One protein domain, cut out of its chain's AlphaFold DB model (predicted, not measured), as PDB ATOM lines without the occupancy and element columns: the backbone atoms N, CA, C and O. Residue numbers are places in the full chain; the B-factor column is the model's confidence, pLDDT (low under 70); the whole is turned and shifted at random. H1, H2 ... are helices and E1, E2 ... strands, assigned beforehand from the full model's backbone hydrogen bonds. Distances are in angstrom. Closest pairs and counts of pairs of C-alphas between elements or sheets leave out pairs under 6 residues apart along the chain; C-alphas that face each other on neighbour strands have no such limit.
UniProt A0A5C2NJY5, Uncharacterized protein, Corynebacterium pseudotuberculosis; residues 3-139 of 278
ATOM      1  N   ILE A   3     213.250 329.702 311.681       95.06
ATOM      2  CA  ILE A   3     214.611 329.317 311.269       95.06
ATOM      3  C   ILE A   3     215.237 330.415 310.417       95.06
ATOM      4  O   ILE A   3     214.805 330.653 309.296       95.06
ATOM      5  N   TRP A   4     216.280 331.050 310.936       95.81
ATOM      6  CA  TRP A   4     217.116 331.998 310.207       95.81
ATOM      7  C   TRP A   4     218.314 331.257 309.638       95.81
ATOM      8  O   TRP A   4     218.935 330.467 310.345       95.81
ATOM      9  N   SER A   5     218.669 331.509 308.384       94.06
ATOM     10  CA  SER A   5     219.831 330.868 307.774       94.06
ATOM     11  C   SER A   5     220.605 331.827 306.882       94.06
ATOM     12  O   SER A   5     220.069 332.824 306.395       94.06
ATOM     13  N   PHE A   6     221.890 331.537 306.738       91.56
ATOM     14  CA  PHE A   6     222.805 332.235 305.854       91.56
ATOM     15  C   PHE A   6     223.881 331.251 305.369       91.56
ATOM     16  O   PHE A   6     224.352 330.424 306.151       91.56
ATOM     17  N   GLU A   7     224.265 331.335 304.098       92.25
ATOM     18  CA  GLU A   7     225.288 330.481 303.491       92.25
ATOM     19  C   GLU A   7     226.645 331.186 303.489       92.25
ATOM     20  O   GLU A   7     226.847 332.175 302.790       92.25
ATOM     21  N   HIS A   8     227.576 330.691 304.302       92.00
ATOM     22  CA  HIS A   8     228.930 331.224 304.378       92.00
ATOM     23  C   HIS A   8     229.870 330.420 303.463       92.00
ATOM     24  O   HIS A   8     229.866 329.193 303.577       92.00
ATOM     25  N   PRO A   9     230.749 331.062 302.663       88.12
ATOM     26  CA  PRO A   9     231.644 330.363 301.732       88.12
ATOM     27  C   PRO A   9     232.476 329.246 302.382       88.12
ATOM     28  O   PRO A   9     232.484 328.119 301.902       88.12
ATOM     29  N   ASP A  10     233.119 329.538 303.518       89.94
ATOM     30  CA  ASP A  10     233.991 328.561 304.194       89.94
ATOM     31  C   ASP A  10     233.290 327.685 305.246       89.94
ATOM     32  O   ASP A  10     233.674 326.540 305.477       89.94
ATOM     33  N   LEU A  11     232.289 328.231 305.949       88.38
ATOM     34  CA  LEU A  11     231.638 327.568 307.087       88.38
ATOM     35  C   LEU A  11     230.380 326.786 306.682       88.38
ATOM     36  O   LEU A  11     229.821 326.066 307.513       88.38
ATOM     37  N   GLY A  12     229.927 326.930 305.435       92.31
ATOM     38  CA  GLY A  12     228.667 326.389 304.942       92.31
ATOM     39  C   GLY A  12     227.451 327.099 305.541       92.31
ATOM     40  O   GLY A  12     227.506 328.261 305.952       92.31
ATOM     41  N   VAL A  13     226.326 326.387 305.606       94.62
ATOM     42  CA  VAL A  13     225.060 326.944 306.101       94.62
ATOM     43  C   VAL A  13     225.118 327.157 307.612       94.62
ATOM     44  O   VAL A  13     225.205 326.207 308.393       94.62
ATOM     45  N   ILE A  14     225.012 328.411 308.040       95.56
ATOM     46  CA  ILE A  14     224.825 328.784 309.439       95.56
ATOM     47  C   ILE A  14     223.326 328.964 309.665       95.56
ATOM     48  O   ILE A  14     222.711 329.823 309.032       95.56
ATOM     49  N   SER A  15     222.736 328.186 310.574       95.44
ATOM     50  CA  SER A  15     221.325 328.316 310.942       95.44
ATOM     51  C   SER A  15     221.145 328.685 312.410       95.44
ATOM     52  O   SER A  15     221.883 328.248 313.297       95.44
ATOM     53  N   VAL A  16     220.148 329.526 312.663       96.19
ATOM     54  CA  VAL A  16     219.699 329.925 313.991       96.19
ATOM     55  C   VAL A  16     218.215 329.611 314.089       96.19
ATOM     56  O   VAL A  16     217.384 330.208 313.409       96.19
ATOM     57  N   GLU A  17     217.895 328.650 314.937       95.81
ATOM     58  CA  GLU A  17     216.560 328.103 315.122       95.81
ATOM     59  C   GLU A  17     216.005 328.619 316.449       95.81
ATOM     60  O   GLU A  17     216.655 328.533 317.492       95.81
ATOM     61  N   ARG A  18     214.797 329.170 316.408       95.69
ATOM     62  CA  ARG A  18     214.046 329.650 317.565       95.69
ATOM     63  C   ARG A  18     212.753 328.855 317.667       95.69
ATOM     64  O   ARG A  18     211.950 328.861 316.733       95.69
ATOM     65  N   GLY A  19     212.519 328.248 318.820       94.25
ATOM     66  CA  GLY A  19     211.342 327.412 319.032       94.25
ATOM     67  C   GLY A  19     211.101 327.065 320.490       94.25
ATOM     68  O   GLY A  19     211.806 327.544 321.378       94.25
ATOM     69  N   TYR A  20     210.088 326.247 320.729       94.69
ATOM     70  CA  TYR A  20     209.770 325.685 322.041       94.69
ATOM     71  C   TYR A  20     210.440 324.323 322.240       94.69
ATOM     72  O   TYR A  20     210.800 323.661 321.270       94.69
ATOM     73  N   ASP A  21     210.566 323.879 323.494       94.06
ATOM     74  CA  ASP A  21     211.157 322.572 323.825       94.06
ATOM     75  C   ASP A  21     210.459 321.407 323.084       94.06
ATOM     76  O   ASP A  21     211.128 320.498 322.601       94.06
ATOM     77  N   ALA A  22     209.131 321.476 322.905       92.69
ATOM     78  CA  ALA A  22     208.361 320.504 322.118       92.69
ATOM     79  C   ALA A  22     208.809 320.446 320.646       92.69
ATOM     80  O   ALA A  22     209.109 319.371 320.135       92.69
ATOM     81  N   GLU A  23     208.932 321.607 319.993       93.81
ATOM     82  CA  GLU A  23     209.334 321.707 318.584       93.81
ATOM     83  C   GLU A  23     210.770 321.199 318.369       93.81
ATOM     84  O   GLU A  23     211.072 320.569 317.358       93.81
ATOM     85  N   PHE A  24     211.672 321.447 319.325       94.12
ATOM     86  CA  PHE A  24     213.036 320.928 319.245       94.12
ATOM     87  C   PHE A  24     213.103 319.419 319.467       94.12
ATOM     88  O   PHE A  24     213.888 318.756 318.787       94.12
ATOM     89  N   ARG A  25     212.280 318.870 320.366       92.31
ATOM     90  CA  ARG A  25     212.247 317.430 320.647       92.31
ATOM     91  C   ARG A  25     211.663 316.606 319.502       92.31
ATOM     92  O   ARG A  25     212.094 315.477 319.295       92.31
ATOM     93  N   GLU A  26     210.739 317.175 318.728       91.56
ATOM     94  CA  GLU A  26     210.233 316.558 317.493       91.56
ATOM     95  C   GLU A  26     211.342 316.338 316.451       91.56
ATOM     96  O   GLU A  26     211.318 315.354 315.714       91.56
ATOM     97  N   ILE A  27     212.326 317.240 316.398       90.88
ATOM     98  CA  ILE A  27     213.420 317.207 315.414       90.88
ATOM     99  C   ILE A  27     214.646 316.473 315.967       90.88
ATOM    100  O   ILE A  27     215.371 315.816 315.222       90.88
ATOM    101  N   ASN A  28     214.899 316.604 317.268       89.06
ATOM    102  CA  ASN A  28     216.010 315.986 317.971       89.06
ATOM    103  C   ASN A  28     215.494 315.264 319.229       89.06
ATOM    104  O   ASN A  28     215.283 315.920 320.251       89.06
ATOM    105  N   PRO A  29     215.341 313.927 319.188       89.00
ATOM    106  CA  PRO A  29     214.909 313.142 320.345       89.00
ATOM    107  C   PRO A  29     215.789 313.327 321.590       89.00
ATOM    108  O   PRO A  29     215.281 313.225 322.704       89.00
ATOM    109  N   ASP A  30     217.068 313.672 321.400       88.56
ATOM    110  CA  ASP A  30     218.053 313.915 322.461       88.56
ATOM    111  C   ASP A  30     218.028 315.374 322.971       88.56
ATOM    112  O   ASP A  30     219.043 315.910 323.423       88.56
ATOM    113  N   TRP A  31     216.896 316.079 322.846       90.88
ATOM    114  CA  TRP A  31     216.767 317.440 323.373       90.88
ATOM    115  C   TRP A  31     216.951 317.451 324.907       90.88
ATOM    116  O   TRP A  31     216.275 316.673 325.585       90.88
ATOM    117  N   PRO A  32     217.809 318.327 325.479       88.12
ATOM    118  CA  PRO A  32     218.169 318.258 326.903       88.12
ATOM    119  C   PRO A  32     217.026 318.516 327.892       88.12
ATOM    120  O   PRO A  32     217.128 318.129 329.052       88.12
ATOM    121  N   GLU A  33     215.966 319.204 327.465       89.19
ATOM    122  CA  GLU A  33     214.847 319.588 328.330       89.19
ATOM    123  C   GLU A  33     213.581 318.781 328.023       89.19
ATOM    124  O   GLU A  33     213.324 318.341 326.895       89.19
ATOM    125  N   GLU A  34     212.731 318.622 329.033       88.50
ATOM    126  CA  GLU A  34     211.406 318.041 328.844       88.50
ATOM    127  C   GLU A  34     210.419 319.091 328.309       88.50
ATOM    128  O   GLU A  34     210.328 320.195 328.858       88.50
ATOM    129  N   PRO A  35     209.663 318.785 327.236       89.69
ATOM    130  CA  PRO A  35     208.630 319.677 326.744       89.69
ATOM    131  C   PRO A  35     207.576 319.951 327.810       89.69
ATOM    132  O   PRO A  35     207.083 319.045 328.473       89.69
ATOM    133  N   SER A  36     207.177 321.212 327.928       88.38
ATOM    134  CA  SER A  36     206.024 321.568 328.745       88.38
ATOM    135  C   SER A  36     204.732 321.050 328.110       88.38
ATOM    136  O   SER A  36     204.541 321.185 326.906       88.38
ATOM    137  N   GLU A  37     203.804 320.568 328.935       86.56
ATOM    138  CA  GLU A  37     202.451 320.164 328.517       86.56
ATOM    139  C   GLU A  37     201.537 321.348 328.154       86.56
ATOM    140  O   GLU A  37     200.398 321.168 327.725       86.56
ATOM    141  N   LYS A  38     202.004 322.585 328.360       87.19
ATOM    142  CA  LYS A  38     201.221 323.787 328.073       87.19
ATOM    143  C   LYS A  38     200.966 323.924 326.576       87.19
ATOM    144  O   LYS A  38     201.901 323.921 325.778       87.19
ATOM    145  N   GLU A  39     199.710 324.170 326.220       86.44
ATOM    146  CA  GLU A  39     199.330 324.507 324.853       86.44
ATOM    147  C   GLU A  39     200.010 325.812 324.403       86.44
ATOM    148  O   GLU A  39     199.942 326.848 325.075       86.44
ATOM    149  N   ILE A  40     200.695 325.752 323.261       88.25
ATOM    150  CA  ILE A  40     201.458 326.870 322.710       88.25
ATOM    151  C   ILE A  40     200.510 327.803 321.955       88.25
ATOM    152  O   ILE A  40     199.948 327.448 320.920       88.25
ATOM    153  N   ARG A  41     200.383 329.048 322.422       87.62
ATOM    154  CA  ARG A  41     199.653 330.090 321.688       87.62
ATOM    155  C   ARG A  41     200.574 330.761 320.682       87.62
ATOM    156  O   ARG A  41     201.421 331.574 321.058       87.62
ATOM    157  N   HIS A  42     200.410 330.448 319.403       85.06
ATOM    158  CA  HIS A  42     201.163 331.123 318.350       85.06
ATOM    159  C   HIS A  42     200.711 332.578 318.207       85.06
ATOM    160  O   HIS A  42     199.524 332.879 318.105       85.06
ATOM    161  N   VAL A  43     201.685 333.486 318.204       86.25
ATOM    162  CA  VAL A  43     201.456 334.925 318.083       86.25
ATOM    163  C   VAL A  43     201.856 335.367 316.686       86.25
ATOM    164  O   VAL A  43     203.011 335.199 316.295       86.25
ATOM    165  N   ASP A  44     200.917 335.959 315.949       86.06
ATOM    166  CA  ASP A  44     201.191 336.485 314.612       86.06
ATOM    167  C   ASP A  44     202.151 337.694 314.644       86.06
ATOM    168  O   ASP A  44     202.265 338.443 315.622       86.06
ATOM    169  N   SER A  45     202.829 337.947 313.525       83.19
ATOM    170  CA  SER A  45     203.712 339.109 313.362       83.19
ATOM    171  C   SER A  45     202.996 340.468 313.481       83.19
ATOM    172  O   SER A  45     203.635 341.485 313.800       83.19
ATOM    173  N   ASN A  46     201.678 340.502 313.268       84.25
ATOM    174  CA  ASN A  46     200.823 341.680 313.407       84.25
ATOM    175  C   ASN A  46     200.156 341.798 314.778       84.25
ATOM    176  O   ASN A  46     199.576 342.845 315.058       84.25
ATOM    177  N   ALA A  47     200.288 340.781 315.634       86.44
ATOM    178  CA  ALA A  47     199.671 340.758 316.952       86.44
ATOM    179  C   ALA A  47     200.037 341.988 317.791       86.44
ATOM    180  O   ALA A  47     201.183 342.473 317.771       86.44
ATOM    181  N   GLY A  48     199.051 342.464 318.546       85.12
ATOM    182  CA  GLY A  48     199.163 343.639 319.397       85.12
ATOM    183  C   GLY A  48     200.035 343.401 320.631       85.12
ATOM    184  O   GLY A  48     200.436 342.285 320.953       85.12
ATOM    185  N   PHE A  49     200.321 344.469 321.376       80.44
ATOM    186  CA  PHE A  49     201.124 344.376 322.602       80.44
ATOM    187  C   PHE A  49     200.472 343.477 323.668       80.44
ATOM    188  O   PHE A  49     201.163 342.706 324.327       80.44
ATOM    189  N   LYS A  50     199.141 343.546 323.819       82.00
ATOM    190  CA  LYS A  50     198.391 342.767 324.816       82.00
ATOM    191  C   LYS A  50     198.504 341.259 324.569       82.00
ATOM    192  O   LYS A  50     198.897 340.528 325.470       82.00
ATOM    193  N   GLU A  51     198.256 340.824 323.338       88.88
ATOM    194  CA  GLU A  51     198.357 339.418 322.921       88.88
ATOM    195  C   GLU A  51     199.766 338.857 323.161       88.88
ATOM    196  O   GLU A  51     199.928 337.726 323.609       88.88
ATOM    197  N   ARG A  52     200.803 339.678 322.948       88.81
ATOM    198  CA  ARG A  52     202.205 339.304 323.199       88.81
ATOM    199  C   ARG A  52     202.514 339.111 324.673       88.81
ATOM    200  O   ARG A  52     203.257 338.198 325.019       88.81
ATOM    201  N   ILE A  53     201.968 339.966 325.535       87.31
ATOM    202  CA  ILE A  53     202.107 339.820 326.986       87.31
ATOM    203  C   ILE A  53     201.386 338.555 327.450       87.31
ATOM    204  O   ILE A  53     201.964 337.768 328.196       87.31
ATOM    205  N   GLU A  54     200.160 338.326 326.977       88.62
ATOM    206  CA  GLU A  54     199.404 337.120 327.311       88.62
ATOM    207  C   GLU A  54     200.154 335.855 326.888       88.62
ATOM    208  O   GLU A  54     200.294 334.935 327.694       88.62
ATOM    209  N   ALA A  55     200.699 335.833 325.672       90.56
ATOM    210  CA  ALA A  55     201.500 334.722 325.179       90.56
ATOM    211  C   ALA A  55     202.807 334.543 325.958       90.56
ATOM    212  O   ALA A  55     203.162 333.415 326.275       90.56
ATOM    213  N   LEU A  56     203.509 335.622 326.318       88.94
ATOM    214  CA  LEU A  56     204.741 335.541 327.111       88.94
ATOM    215  C   LEU A  56     204.504 334.915 328.495       88.94
ATOM    216  O   LEU A  56     205.375 334.218 329.003       88.94
ATOM    217  N   VAL A  57     203.341 335.172 329.103       89.56
ATOM    218  CA  VAL A  57     202.972 334.629 330.420       89.56
ATOM    219  C   VAL A  57     202.480 333.181 330.324       89.56
ATOM    220  O   VAL A  57     202.797 332.368 331.193       89.56
ATOM    221  N   HIS A  58     201.692 332.853 329.297       91.31
ATOM    222  CA  HIS A  58     201.091 331.523 329.162       91.31
ATOM    223  C   HIS A  58     202.044 330.501 328.547       91.31
ATOM    224  O   HIS A  58     202.097 329.370 329.028       91.31
ATOM    225  N   ASN A  59     202.780 330.878 327.502       93.12
ATOM    226  CA  ASN A  59     203.563 329.934 326.717       93.12
ATOM    227  C   ASN A  59     204.781 329.414 327.495       93.12
ATOM    228  O   ASN A  59     205.304 330.096 328.384       93.12
ATOM    229  N   PRO A  60     205.269 328.210 327.151       92.25
ATOM    230  CA  PRO A  60     206.549 327.730 327.652       92.25
ATOM    231  C   PRO A  60     207.717 328.600 327.168       92.25
ATOM    232  O   PRO A  60     207.582 329.451 326.283       92.25
ATOM    233  N   ALA A  61     208.889 328.391 327.770       90.75
ATOM    234  CA  ALA A  61     210.090 329.138 327.425       90.75
ATOM    235  C   ALA A  61     210.498 328.893 325.963       90.75
ATOM    236  O   ALA A  61     210.482 327.768 325.468       90.75
ATOM    237  N   VAL A  62     210.888 329.968 325.279       93.38
ATOM    238  CA  VAL A  62     211.436 329.900 323.920       93.38
ATOM    239  C   VAL A  62     212.944 329.697 324.009       93.38
ATOM    240  O   VAL A  62     213.622 330.428 324.733       93.38
ATOM    241  N   ARG A  63     213.465 328.749 323.238       94.56
ATOM    242  CA  ARG A  63     214.879 328.375 323.174       94.56
ATOM    243  C   ARG A  63     215.509 328.839 321.871       94.56
ATOM    244  O   ARG A  63     214.814 329.152 320.900       94.56
ATOM    245  N   LEU A  64     216.838 328.879 321.864       94.88
ATOM    246  CA  LEU A  64     217.625 329.181 320.673       94.88
ATOM    247  C   LEU A  64     218.644 328.069 320.427       94.88
ATOM    248  O   LEU A  64     219.429 327.744 321.314       94.88
ATOM    249  N   GLN A  65     218.686 327.540 319.211       94.56
ATOM    250  CA  GLN A  65     219.703 326.595 318.762       94.56
ATOM    251  C   GLN A  65     220.478 327.193 317.590       94.56
ATOM    252  O   GLN A  65     219.907 327.821 316.705       94.56
ATOM    253  N   ILE A  66     221.796 327.008 317.586       94.56
ATOM    254  CA  ILE A  66     222.677 327.471 316.510       94.56
ATOM    255  C   ILE A  66     223.357 326.252 315.903       94.56
ATOM    256  O   ILE A  66     224.006 325.495 316.634       94.56
ATOM    257  N   LYS A  67     223.258 326.092 314.583       94.56
ATOM    258  CA  LYS A  67     223.964 325.059 313.821       94.56
ATOM    259  C   LYS A  67     224.887 325.691 312.787       94.56
ATOM    260  O   LYS A  67     224.617 326.770 312.266       94.56
ATOM    261  N   VAL A  68     225.988 325.009 312.498       94.38
ATOM    262  CA  VAL A  68     226.914 325.359 311.415       94.38
ATOM    263  C   VAL A  68     227.162 324.096 310.612       94.38
ATOM    264  O   VAL A  68     227.657 323.114 311.163       94.38
ATOM    265  N   ASN A  69     226.788 324.127 309.337       92.50
ATOM    266  CA  ASN A  69     226.819 322.994 308.419       92.50
ATOM    267  C   ASN A  69     226.139 321.735 308.999       92.50
ATOM    268  O   ASN A  69     226.708 320.647 309.023       92.50
ATOM    269  N   GLY A  70     224.949 321.914 309.581       89.44
ATOM    270  CA  GLY A  70     224.177 320.848 310.234       89.44
ATOM    271  C   GLY A  70     224.652 320.456 311.641       89.44
ATOM    272  O   GLY A  70     223.866 319.912 312.413       89.44
ATOM    273  N   GLU A  71     225.886 320.788 312.032       92.00
ATOM    274  CA  GLU A  71     226.405 320.490 313.369       92.00
ATOM    275  C   GLU A  71     225.887 321.508 314.396       92.00
ATOM    276  O   GLU A  71     226.104 322.715 314.260       92.00
ATOM    277  N   ILE A  72     225.247 321.028 315.467       92.38
ATOM    278  CA  ILE A  72     224.832 321.870 316.595       92.38
ATOM    279  C   ILE A  72     226.084 322.485 317.232       92.38
ATOM    280  O   ILE A  72     227.041 321.792 317.568       92.38
ATOM    281  N   ARG A  73     226.106 323.807 317.394       90.75
ATOM    282  CA  ARG A  73     227.207 324.532 318.050       90.75
ATOM    283  C   ARG A  73     226.845 324.979 319.452       90.75
ATOM    284  O   ARG A  73     227.717 324.957 320.322       90.75
ATOM    285  N   ARG A  74     225.593 325.399 319.653       90.50
ATOM    286  CA  ARG A  74     225.047 325.861 320.934       90.50
ATOM    287  C   ARG A  74     223.544 325.639 321.002       90.50
ATOM    288  O   ARG A  74     222.850 325.780 319.998       90.50
ATOM    289  N   GLN A  75     223.070 325.415 322.219       92.50
ATOM    290  CA  GLN A  75     221.664 325.435 322.599       92.50
ATOM    291  C   GLN A  75     221.530 326.334 323.829       92.50
ATOM    292  O   GLN A  75     222.316 326.219 324.775       92.50
ATOM    293  N   LEU A  76     220.600 327.281 323.784       91.88
ATOM    294  CA  LEU A  76     220.443 328.327 324.788       91.88
ATOM    295  C   LEU A  76     219.068 328.263 325.438       91.88
ATOM    296  O   LEU A  76     218.060 328.001 324.780       91.88
ATOM    297  N   THR A  77     219.036 328.583 326.731       91.62
ATOM    298  CA  THR A  77     217.809 328.604 327.540       91.62
ATOM    299  C   THR A  77     216.812 329.681 327.115       91.62
ATOM    300  O   THR A  77     215.634 329.571 327.440       91.62
ATOM    301  N   ASP A  78     217.280 330.731 326.444       90.38
ATOM    302  CA  ASP A  78     216.501 331.889 326.010       90.38
ATOM    303  C   ASP A  78     217.053 332.464 324.694       90.38
ATOM    304  O   ASP A  78     218.088 332.031 324.185       90.38
ATOM    305  N   VAL A  79     216.360 333.458 324.131       91.31
ATOM    306  CA  VAL A  79     216.782 334.166 322.912       91.31
ATOM    307  C   VAL A  79     217.596 335.416 323.288       91.31
ATOM    308  O   VAL A  79     216.983 336.447 323.567       91.31
ATOM    309  N   PRO A  80     218.940 335.407 323.311       87.75
ATOM    310  CA  PRO A  80     219.764 336.583 323.609       87.75
ATOM    311  C   PRO A  80     219.449 337.827 322.788       87.75
ATOM    312  O   PRO A  80     219.017 337.756 321.639       87.75
ATOM    313  N   SER A  81     219.806 338.984 323.349       87.19
ATOM    314  CA  SER A  81     220.113 340.190 322.577       87.19
ATOM    315  C   SER A  81     221.589 340.512 322.819       87.19
ATOM    316  O   SER A  81     221.949 341.065 323.860       87.19
ATOM    317  N   GLY A  82     222.484 340.044 321.945       86.25
ATOM    318  CA  GLY A  82     223.914 340.028 322.250       86.25
ATOM    319  C   GLY A  82     224.789 339.231 321.287       86.25
ATOM    320  O   GLY A  82     224.348 338.747 320.248       86.25
ATOM    321  N   ARG A  83     226.079 339.138 321.637       89.50
ATOM    322  CA  ARG A  83     227.088 338.405 320.859       89.50
ATOM    323  C   ARG A  83     227.173 336.958 321.318       89.50
ATOM    324  O   ARG A  83     227.246 336.711 322.518       89.50
ATOM    325  N   ILE A  84     227.265 336.036 320.367       90.50
ATOM    326  CA  ILE A  84     227.330 334.595 320.606       90.50
ATOM    327  C   ILE A  84     228.477 334.022 319.778       90.50
ATOM    328  O   ILE A  84     228.481 334.136 318.557       90.50
ATOM    329  N   ALA A  85     229.472 333.421 320.428       90.00
ATOM    330  CA  ALA A  85     230.583 332.792 319.716       90.00
ATOM    331  C   ALA A  85     230.115 331.526 318.979       90.00
ATOM    332  O   ALA A  85     229.415 330.704 319.577       90.00
ATOM    333  N   LEU A  86     230.565 331.350 317.731       87.75
ATOM    334  CA  LEU A  86     230.267 330.169 316.906       87.75
ATOM    335  C   LEU A  86     231.119 328.940 317.255       87.75
ATOM    336  O   LEU A  86     230.860 327.844 316.764       87.75
ATOM    337  N   SER A  87     232.123 329.097 318.122       83.75
ATOM    338  CA  SER A  87     232.888 327.973 318.666       83.75
ATOM    339  C   SER A  87     231.954 326.962 319.336       83.75
ATOM    340  O   SER A  87     231.120 327.363 320.157       83.75
ATOM    341  N   LYS A  88     232.143 325.671 319.037       78.06
ATOM    342  CA  LYS A  88     231.368 324.575 319.632       78.06
ATOM    343  C   LYS A  88     231.404 324.663 321.159       78.06
ATOM    344  O   LYS A  88     232.471 324.755 321.759       78.06
ATOM    345  N   SER A  89     230.225 324.667 321.762       74.12
ATOM    346  CA  SER A  89     230.014 324.709 323.205       74.12
ATOM    347  C   SER A  89     228.696 323.999 323.480       74.12
ATOM    348  O   SER A  89     227.662 324.644 323.647       74.12
ATOM    349  N   ILE A  90     228.753 322.672 323.467       73.69
ATOM    350  CA  ILE A  90     227.642 321.792 323.824       73.69
ATOM    351  C   ILE A  90     228.012 321.155 325.158       73.69
ATOM    352  O   ILE A  90     229.141 320.692 325.316       73.69
ATOM    353  N   GLY A  91     227.083 321.183 326.101       70.38
ATOM    354  CA  GLY A  91     227.140 320.389 327.322       70.38
ATOM    355  C   GLY A  91     225.850 319.590 327.459       70.38
ATOM    356  O   GLY A  91     224.989 319.661 326.584       70.38
ATOM    357  N   ASP A  92     225.707 318.886 328.576       73.69
ATOM    358  CA  ASP A  92     224.533 318.047 328.854       73.69
ATOM    359  C   ASP A  92     223.257 318.866 329.132       73.69
ATOM    360  O   ASP A  92     222.175 318.309 329.274       73.69
ATOM    361  N   SER A  93     223.368 320.196 329.222       80.81
ATOM    362  CA  SER A  93     222.258 321.108 329.494       80.81
ATOM    363  C   SER A  93     222.295 322.359 328.619       80.81
ATOM    364  O   SER A  93     223.332 322.758 328.069       80.81
ATOM    365  N   LEU A  94     221.135 323.011 328.508       85.00
ATOM    366  CA  LEU A  94     221.013 324.286 327.815       85.00
ATOM    367  C   LEU A  94     221.886 325.348 328.489       85.00
ATOM    368  O   LEU A  94     221.856 325.553 329.702       85.00
ATOM    369  N   THR A  95     222.648 326.083 327.686       83.62
ATOM    370  CA  THR A  95     223.529 327.127 328.209       83.62
ATOM    371  C   THR A  95     222.733 328.403 328.476       83.62
ATOM    372  O   THR A  95     222.045 328.916 327.592       83.62
ATOM    373  N   THR A  96     222.865 328.978 329.671       78.94
ATOM    374  CA  THR A  96     222.300 330.302 329.953       78.94
ATOM    375  C   THR A  96     222.958 331.363 329.078       78.94
ATOM    376  O   THR A  96     224.188 331.445 328.997       78.94
ATOM    377  N   SER A  97     222.152 332.221 328.449       67.62
ATOM    378  CA  SER A  97     222.672 333.342 327.675       67.62
ATOM    379  C   SER A  97     223.278 334.419 328.584       67.62
ATOM    380  O   SER A  97     222.642 335.416 328.924       67.62
ATOM    381  N   VAL A  98     224.548 334.267 328.944       60.97
ATOM    382  CA  VAL A  98     225.333 335.348 329.553       60.97
ATOM    383  C   VAL A  98     225.927 336.206 328.434       60.97
ATOM    384  O   VAL A  98     226.322 335.673 327.394       60.97
ATOM    385  N   MET A  99     226.038 337.528 328.631       59.62
ATOM    386  CA  MET A  99     226.857 338.402 327.772       59.62
ATOM    387  C   MET A  99     228.335 337.998 327.890       59.62
ATOM    388  O   MET A  99     229.137 338.656 328.553       59.62
ATOM    389  N   ALA A 100     228.703 336.879 327.274       59.06
ATOM    390  CA  ALA A 100     230.060 336.386 327.271       59.06
ATOM    391  C   ALA A 100     230.949 337.386 326.525       59.06
ATOM    392  O   ALA A 100     230.564 337.976 325.509       59.06
ATOM    393  N   LYS A 101     232.170 337.581 327.025       68.81
ATOM    394  CA  LYS A 101     233.182 338.405 326.365       68.81
ATOM    395  C   LYS A 101     233.663 337.675 325.108       68.81
ATOM    396  O   LYS A 101     234.658 336.959 325.129       68.81
ATOM    397  N   VAL A 102     232.923 337.823 324.012       82.56
ATOM    398  CA  VAL A 102     233.255 337.208 322.725       82.56
ATOM    399  C   VAL A 102     234.468 337.909 322.114       82.56
ATOM    400  O   VAL A 102     234.517 339.142 322.032       82.56
ATOM    401  N   ASN A 103     235.448 337.127 321.660       86.31
ATOM    402  CA  ASN A 103     236.563 337.652 320.883       86.31
ATOM    403  C   ASN A 103     236.057 338.097 319.504       86.31
ATOM    404  O   ASN A 103     235.729 337.266 318.665       86.31
ATOM    405  N   ARG A 104     236.036 339.411 319.265       86.50
ATOM    406  CA  ARG A 104     235.504 340.013 318.030       86.50
ATOM    407  C   ARG A 104     236.283 339.638 316.767       86.50
ATOM    408  O   ARG A 104     235.756 339.805 315.676       86.50
ATOM    409  N   LYS A 105     237.525 339.166 316.913       88.69
ATOM    410  CA  LYS A 105     238.348 338.694 315.791       88.69
ATOM    411  C   LYS A 105     237.995 337.274 315.344       88.69
ATOM    412  O   LYS A 105     238.511 336.848 314.329       88.69
ATOM    413  N   LYS A 106     237.186 336.543 316.118       91.56
ATOM    414  CA  LYS A 106     236.732 335.190 315.782       91.56
ATOM    415  C   LYS A 106     235.286 335.216 315.264       91.56
ATOM    416  O   LYS A 106     234.553 336.144 315.634       91.56
ATOM    417  N   PRO A 107     234.858 334.191 314.506       92.19
ATOM    418  CA  PRO A 107     233.482 334.048 314.046       92.19
ATOM    419  C   PRO A 107     232.480 334.088 315.201       92.19
ATOM    420  O   PRO A 107     232.557 333.312 316.166       92.19
ATOM    421  N   HIS A 108     231.530 335.011 315.121       93.12
ATOM    422  CA  HIS A 108     230.452 335.136 316.090       93.12
ATOM    423  C   HIS A 108     229.187 335.692 315.451       93.12
ATOM    424  O   HIS A 108     229.229 336.402 314.453       93.12
ATOM    425  N   LEU A 109     228.057 335.396 316.080       93.31
ATOM    426  CA  LEU A 109     226.773 335.984 315.740       93.31
ATOM    427  C   LEU A 109     226.494 337.173 316.647       93.31
ATOM    428  O   LEU A 109     226.853 337.178 317.828       93.31
ATOM    429  N   TYR A 110     225.819 338.174 316.104       91.38
ATOM    430  CA  TYR A 110     225.190 339.238 316.859       91.38
ATOM    431  C   TYR A 110     223.682 339.150 316.645       91.38
ATOM    432  O   TYR A 110     223.178 339.447 315.567       91.38
ATOM    433  N   VAL A 111     222.980 338.666 317.669       91.44
ATOM    434  CA  VAL A 111     221.534 338.439 317.634       91.44
ATOM    435  C   VAL A 111     220.845 339.625 318.286       91.44
ATOM    436  O   VAL A 111     221.150 339.976 319.428       91.44
ATOM    437  N   HIS A 112     219.899 340.227 317.575       89.19
ATOM    438  CA  HIS A 112     219.031 341.265 318.102       89.19
ATOM    439  C   HIS A 112     217.655 340.687 318.378       89.19
ATOM    440  O   HIS A 112     216.924 340.345 317.452       89.19
ATOM    441  N   SER A 113     217.274 340.637 319.650       89.88
ATOM    442  CA  SER A 113     215.924 340.260 320.058       89.88
ATOM    443  C   SER A 113     215.260 341.325 320.920       89.88
ATOM    444  O   SER A 113     215.928 342.142 321.567       89.88
ATOM    445  N   ASN A 114     213.928 341.323 320.903       86.44
ATOM    446  CA  ASN A 114     213.107 342.184 321.746       86.44
ATOM    447  C   ASN A 114     212.751 341.508 323.086       86.44
ATOM    448  O   ASN A 114     213.116 340.363 323.359       86.44
ATOM    449  N   MET A 115     212.014 342.226 323.937       84.31
ATOM    450  CA  MET A 115     211.566 341.717 325.241       84.31
ATOM    451  C   MET A 115     210.610 340.513 325.163       84.31
ATOM    452  O   MET A 115     210.457 339.808 326.151       84.31
ATOM    453  N   PHE A 116     209.999 340.257 324.003       87.69
ATOM    454  CA  PHE A 116     209.093 339.130 323.757       87.69
ATOM    455  C   PHE A 116     209.818 337.902 323.186       87.69
ATOM    456  O   PHE A 116     209.178 336.978 322.689       87.69
ATOM    457  N   ASN A 117     211.155 337.887 323.241       89.88
ATOM    458  CA  ASN A 117     212.009 336.842 322.674       89.88
ATOM    459  C   ASN A 117     211.865 336.679 321.156       89.88
ATOM    460  O   ASN A 117     212.154 335.608 320.636       89.88
ATOM    461  N   GLU A 118     211.435 337.713 320.433       91.12
ATOM    462  CA  GLU A 118     211.369 337.693 318.971       91.12
ATOM    463  C   GLU A 118     212.673 338.207 318.377       91.12
ATOM    464  O   GLU A 118     213.213 339.218 318.843       91.12
ATOM    465  N   ILE A 119     213.157 337.539 317.334       92.88
ATOM    466  CA  ILE A 119     214.373 337.931 316.627       92.88
ATOM    467  C   ILE A 119     214.025 339.036 315.625       92.88
ATOM    468  O   ILE A 119     213.092 338.929 314.829       92.88
ATOM    469  N   LEU A 120     214.763 340.139 315.701       90.06
ATOM    470  CA  LEU A 120     214.617 341.300 314.826       90.06
ATOM    471  C   LEU A 120     215.647 341.292 313.699       90.06
ATOM    472  O   LEU A 120     215.320 341.695 312.587       90.06
ATOM    473  N   SER A 121     216.875 340.873 314.000       91.44
ATOM    474  CA  SER A 121     217.951 340.681 313.029       91.44
ATOM    475  C   SER A 121     219.039 339.779 313.609       91.44
ATOM    476  O   SER A 121     219.200 339.667 314.831       91.44
ATOM    477  N   ILE A 122     219.796 339.144 312.719       94.25
ATOM    478  CA  ILE A 122     220.984 338.359 313.050       94.25
ATOM    479  C   ILE A 122     222.094 338.795 312.107       94.25
ATOM    480  O   ILE A 122     221.888 338.888 310.900       94.25
ATOM    481  N   GLU A 123     223.273 339.043 312.660       93.50
ATOM    482  CA  GLU A 123     224.462 339.357 311.878       93.50
ATOM    483  C   GLU A 123     225.578 338.355 312.177       93.50
ATOM    484  O   GLU A 123     225.945 338.154 313.336       93.50
ATOM    485  N   TYR A 124     226.163 337.769 311.137       94.50
ATOM    486  CA  TYR A 124     227.476 337.145 311.201       94.50
ATOM    487  C   TYR A 124     228.550 338.226 311.289       94.50
ATOM    488  O   TYR A 124     228.489 339.229 310.575       94.50
ATOM    489  N   ARG A 125     229.542 338.036 312.162       93.00
ATOM    490  CA  ARG A 125     230.673 338.951 312.302       93.00
ATOM    491  C   ARG A 125     231.981 338.202 312.529       93.00
ATOM    492  O   ARG A 125     232.090 337.365 313.426       93.00
ATOM    493  N   GLU A 126     233.008 338.610 311.796       92.50
ATOM    494  CA  GLU A 126     234.385 338.153 311.978       92.50
ATOM    495  C   GLU A 126     235.362 339.294 311.679       92.50
ATOM    496  O   GLU A 126     235.546 339.724 310.541       92.50
ATOM    497  N   GLY A 127     235.973 339.852 312.729       88.31
ATOM    498  CA  GLY A 127     236.841 341.015 312.587       88.31
ATOM    499  C   GLY A 127     236.087 342.217 312.008       88.31
ATOM    500  O   GLY A 127     235.289 342.842 312.708       88.31
ATOM    501  N   ASN A 128     236.372 342.549 310.745       85.00
ATOM    502  CA  ASN A 128     235.714 343.628 310.002       85.00
ATOM    503  C   ASN A 128     234.574 343.158 309.091       85.00
ATOM    504  O   ASN A 128     233.832 344.017 308.607       85.00
ATOM    505  N   GLN A 129     234.451 341.849 308.864       87.06
ATOM    506  CA  GLN A 129     233.366 341.271 308.084       87.06
ATOM    507  C   GLN A 129     232.082 341.319 308.905       87.06
ATOM    508  O   GLN A 129     232.076 341.009 310.103       87.06
ATOM    509  N   VAL A 130     231.003 341.744 308.261       90.50
ATOM    510  CA  VAL A 130     229.663 341.805 308.837       90.50
ATOM    511  C   VAL A 130     228.708 341.366 307.751       90.50
ATOM    512  O   VAL A 130     228.739 341.965 306.687       90.50
ATOM    513  N   VAL A 131     227.873 340.366 308.019       91.12
ATOM    514  CA  VAL A 131     226.878 339.874 307.062       91.12
ATOM    515  C   VAL A 131     225.548 339.663 307.765       91.12
ATOM    516  O   VAL A 131     225.462 338.943 308.755       91.12
ATOM    517  N   GLU A 132     224.508 340.327 307.281       91.19
ATOM    518  CA  GLU A 132     223.154 340.250 307.825       91.19
ATOM    519  C   GLU A 132     222.397 339.060 307.224       91.19
ATOM    520  O   GLU A 132     222.355 338.889 306.002       91.19
ATOM    521  N   PHE A 133     221.779 338.258 308.092       93.31
ATOM    522  CA  PHE A 133     220.947 337.123 307.702       93.31
ATOM    523  C   PHE A 133     219.658 337.610 307.049       93.31
ATOM    524  O   PHE A 133     219.083 338.626 307.452       93.31
ATOM    525  N   THR A 134     219.145 336.829 306.103       90.25
ATOM    526  CA  THR A 134     217.832 337.095 305.520       90.25
ATOM    527  C   THR A 134     216.738 336.670 306.506       90.25
ATOM    528  O   THR A 134     216.701 335.503 306.910       90.25
ATOM    529  N   PRO A 135     215.844 337.584 306.920       91.75
ATOM    530  CA  PRO A 135     214.759 337.242 307.824       91.75
ATOM    531  C   PRO A 135     213.723 336.334 307.141       91.75
ATOM    532  O   PRO A 135     213.311 336.634 306.015       91.75
ATOM    533  N   PRO A 136     213.224 335.282 307.816       91.75
ATOM    534  CA  PRO A 136     212.225 334.384 307.242       91.75
ATOM    535  C   PRO A 136     210.895 335.099 306.991       91.75
ATOM    536  O   PRO A 136     210.478 335.942 307.791       91.75
ATOM    537  N   ALA A 137     210.202 334.750 305.907       89.75
ATOM    538  CA  ALA A 137     208.907 335.340 305.570       89.75
ATOM    539  C   ALA A 137     207.886 335.166 306.711       89.75
ATOM    540  O   ALA A 137     207.887 334.166 307.425       89.75
ATOM    541  N   GLY A 138     207.026 336.169 306.911       86.25
ATOM    542  CA  GLY A 138     206.021 336.162 307.982       86.25
ATOM    543  C   GLY A 138     206.561 336.446 309.391       86.25
ATOM    544  O   GLY A 138     205.774 336.550 310.327       86.25
ATOM    545  N   THR A 139     207.874 336.630 309.572       90.00
ATOM    546  CA  THR A 139     208.460 336.990 310.876       90.00
ATOM    547  C   THR A 139     208.450 338.499 311.133       90.00
ATOM    548  O   THR A 139     208.357 339.334 310.225       90.00
TER     549      THR A 139
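What this domain is: This is residues 3 to 139 of the 278 residues of an uncharacterized protein of Corynebacterium pseudotuberculosis (UniProt A0A5C2NJY5). Two four-stranded sheets stand face to face as a sandwich, E1 to E4 in the one and E5 to E8 in the other, while two short helices lie toward one end, H1 by the first sheet and H2 farther out. Two long loops run round the outside: residues 28 to 48 lead from H1 to H2, and residues 86 to 107 pass along the side where E4 and E5 lie. The printed part has 137 residues, with the elements in the order E1, E2, H1, H2, E3, E4, E5, E6, E7, E8; both sheets are antiparallel, in the orders E1 E2 E3 E4 and E5 E6 E7 E8. The class is mixed, helices and strands, with under half of the residues in named elements. The whole is compact, with a radius of gyration of the C-alphas of 15.0 A and spans of 41 by 33 by 26 A.

Where its parts are: E1 is residues 3 to 8, 16.0 A long, with C-alpha 3 at (214.611, 329.317, 311.269). E2, residues 12 to 20, is the longest strand by residues, 25.5 A. H1 is residues 21 to 27, and H2 is residues 49 to 58, 14.4 A, with C-alpha 49 at (201.124, 344.376, 322.602). E3 is residues 62 to 68, 20.4 A, and E4 is residues 71 to 76. E5 is residues 82 to 85, E6 residues 108 to 113, E7 residues 119 to 126, 20.5 A, and E8 residues 129 to 132, with C-alpha 132 at (223.154, 340.250, 307.825).

How they stand to each other: E1 and E2 form a hairpin, with N 6 and O 14 3.0 A apart. E2 and E3 are antiparallel, with N 17 and O 65 2.8 A apart. In the hairpin E3 and E4, N 66 and O 74 are 2.9 A apart. This sheet is twisted, its C-alphas up to 4.4 A off its best plane. E5 to E8 form a meander, each strand the antiparallel neighbour of the one before: N 84 and O 109 are 2.8 A apart, N 110 and O 123 2.8 A, N 124 and O 131 2.7 A. The facing parts of the sheets are 11.1 A centre to centre, their strands at 32 degrees; the closest C-alphas of E1 and E7 are those of Trp 4 and Ile 122, 8.0 A apart. H1 is on the first sheet but only grazes it, with its residues 21 to 24. H2 is on neither sheet, and H1 and H2 are apart. Every O i to N i+4 pair is within hydrogen-bond range in H2, and 2 of 3 in H1.

The domain as a whole: The C-alphas of Glu 37 and Asn 128, the two farthest apart, are 44.7 A from each other. The printed part has no cut. The links H1 to H2 and E5 to E6 are long. The mean pLDDT of the printed part is 88.5, and residues 97 to 101 are under 70.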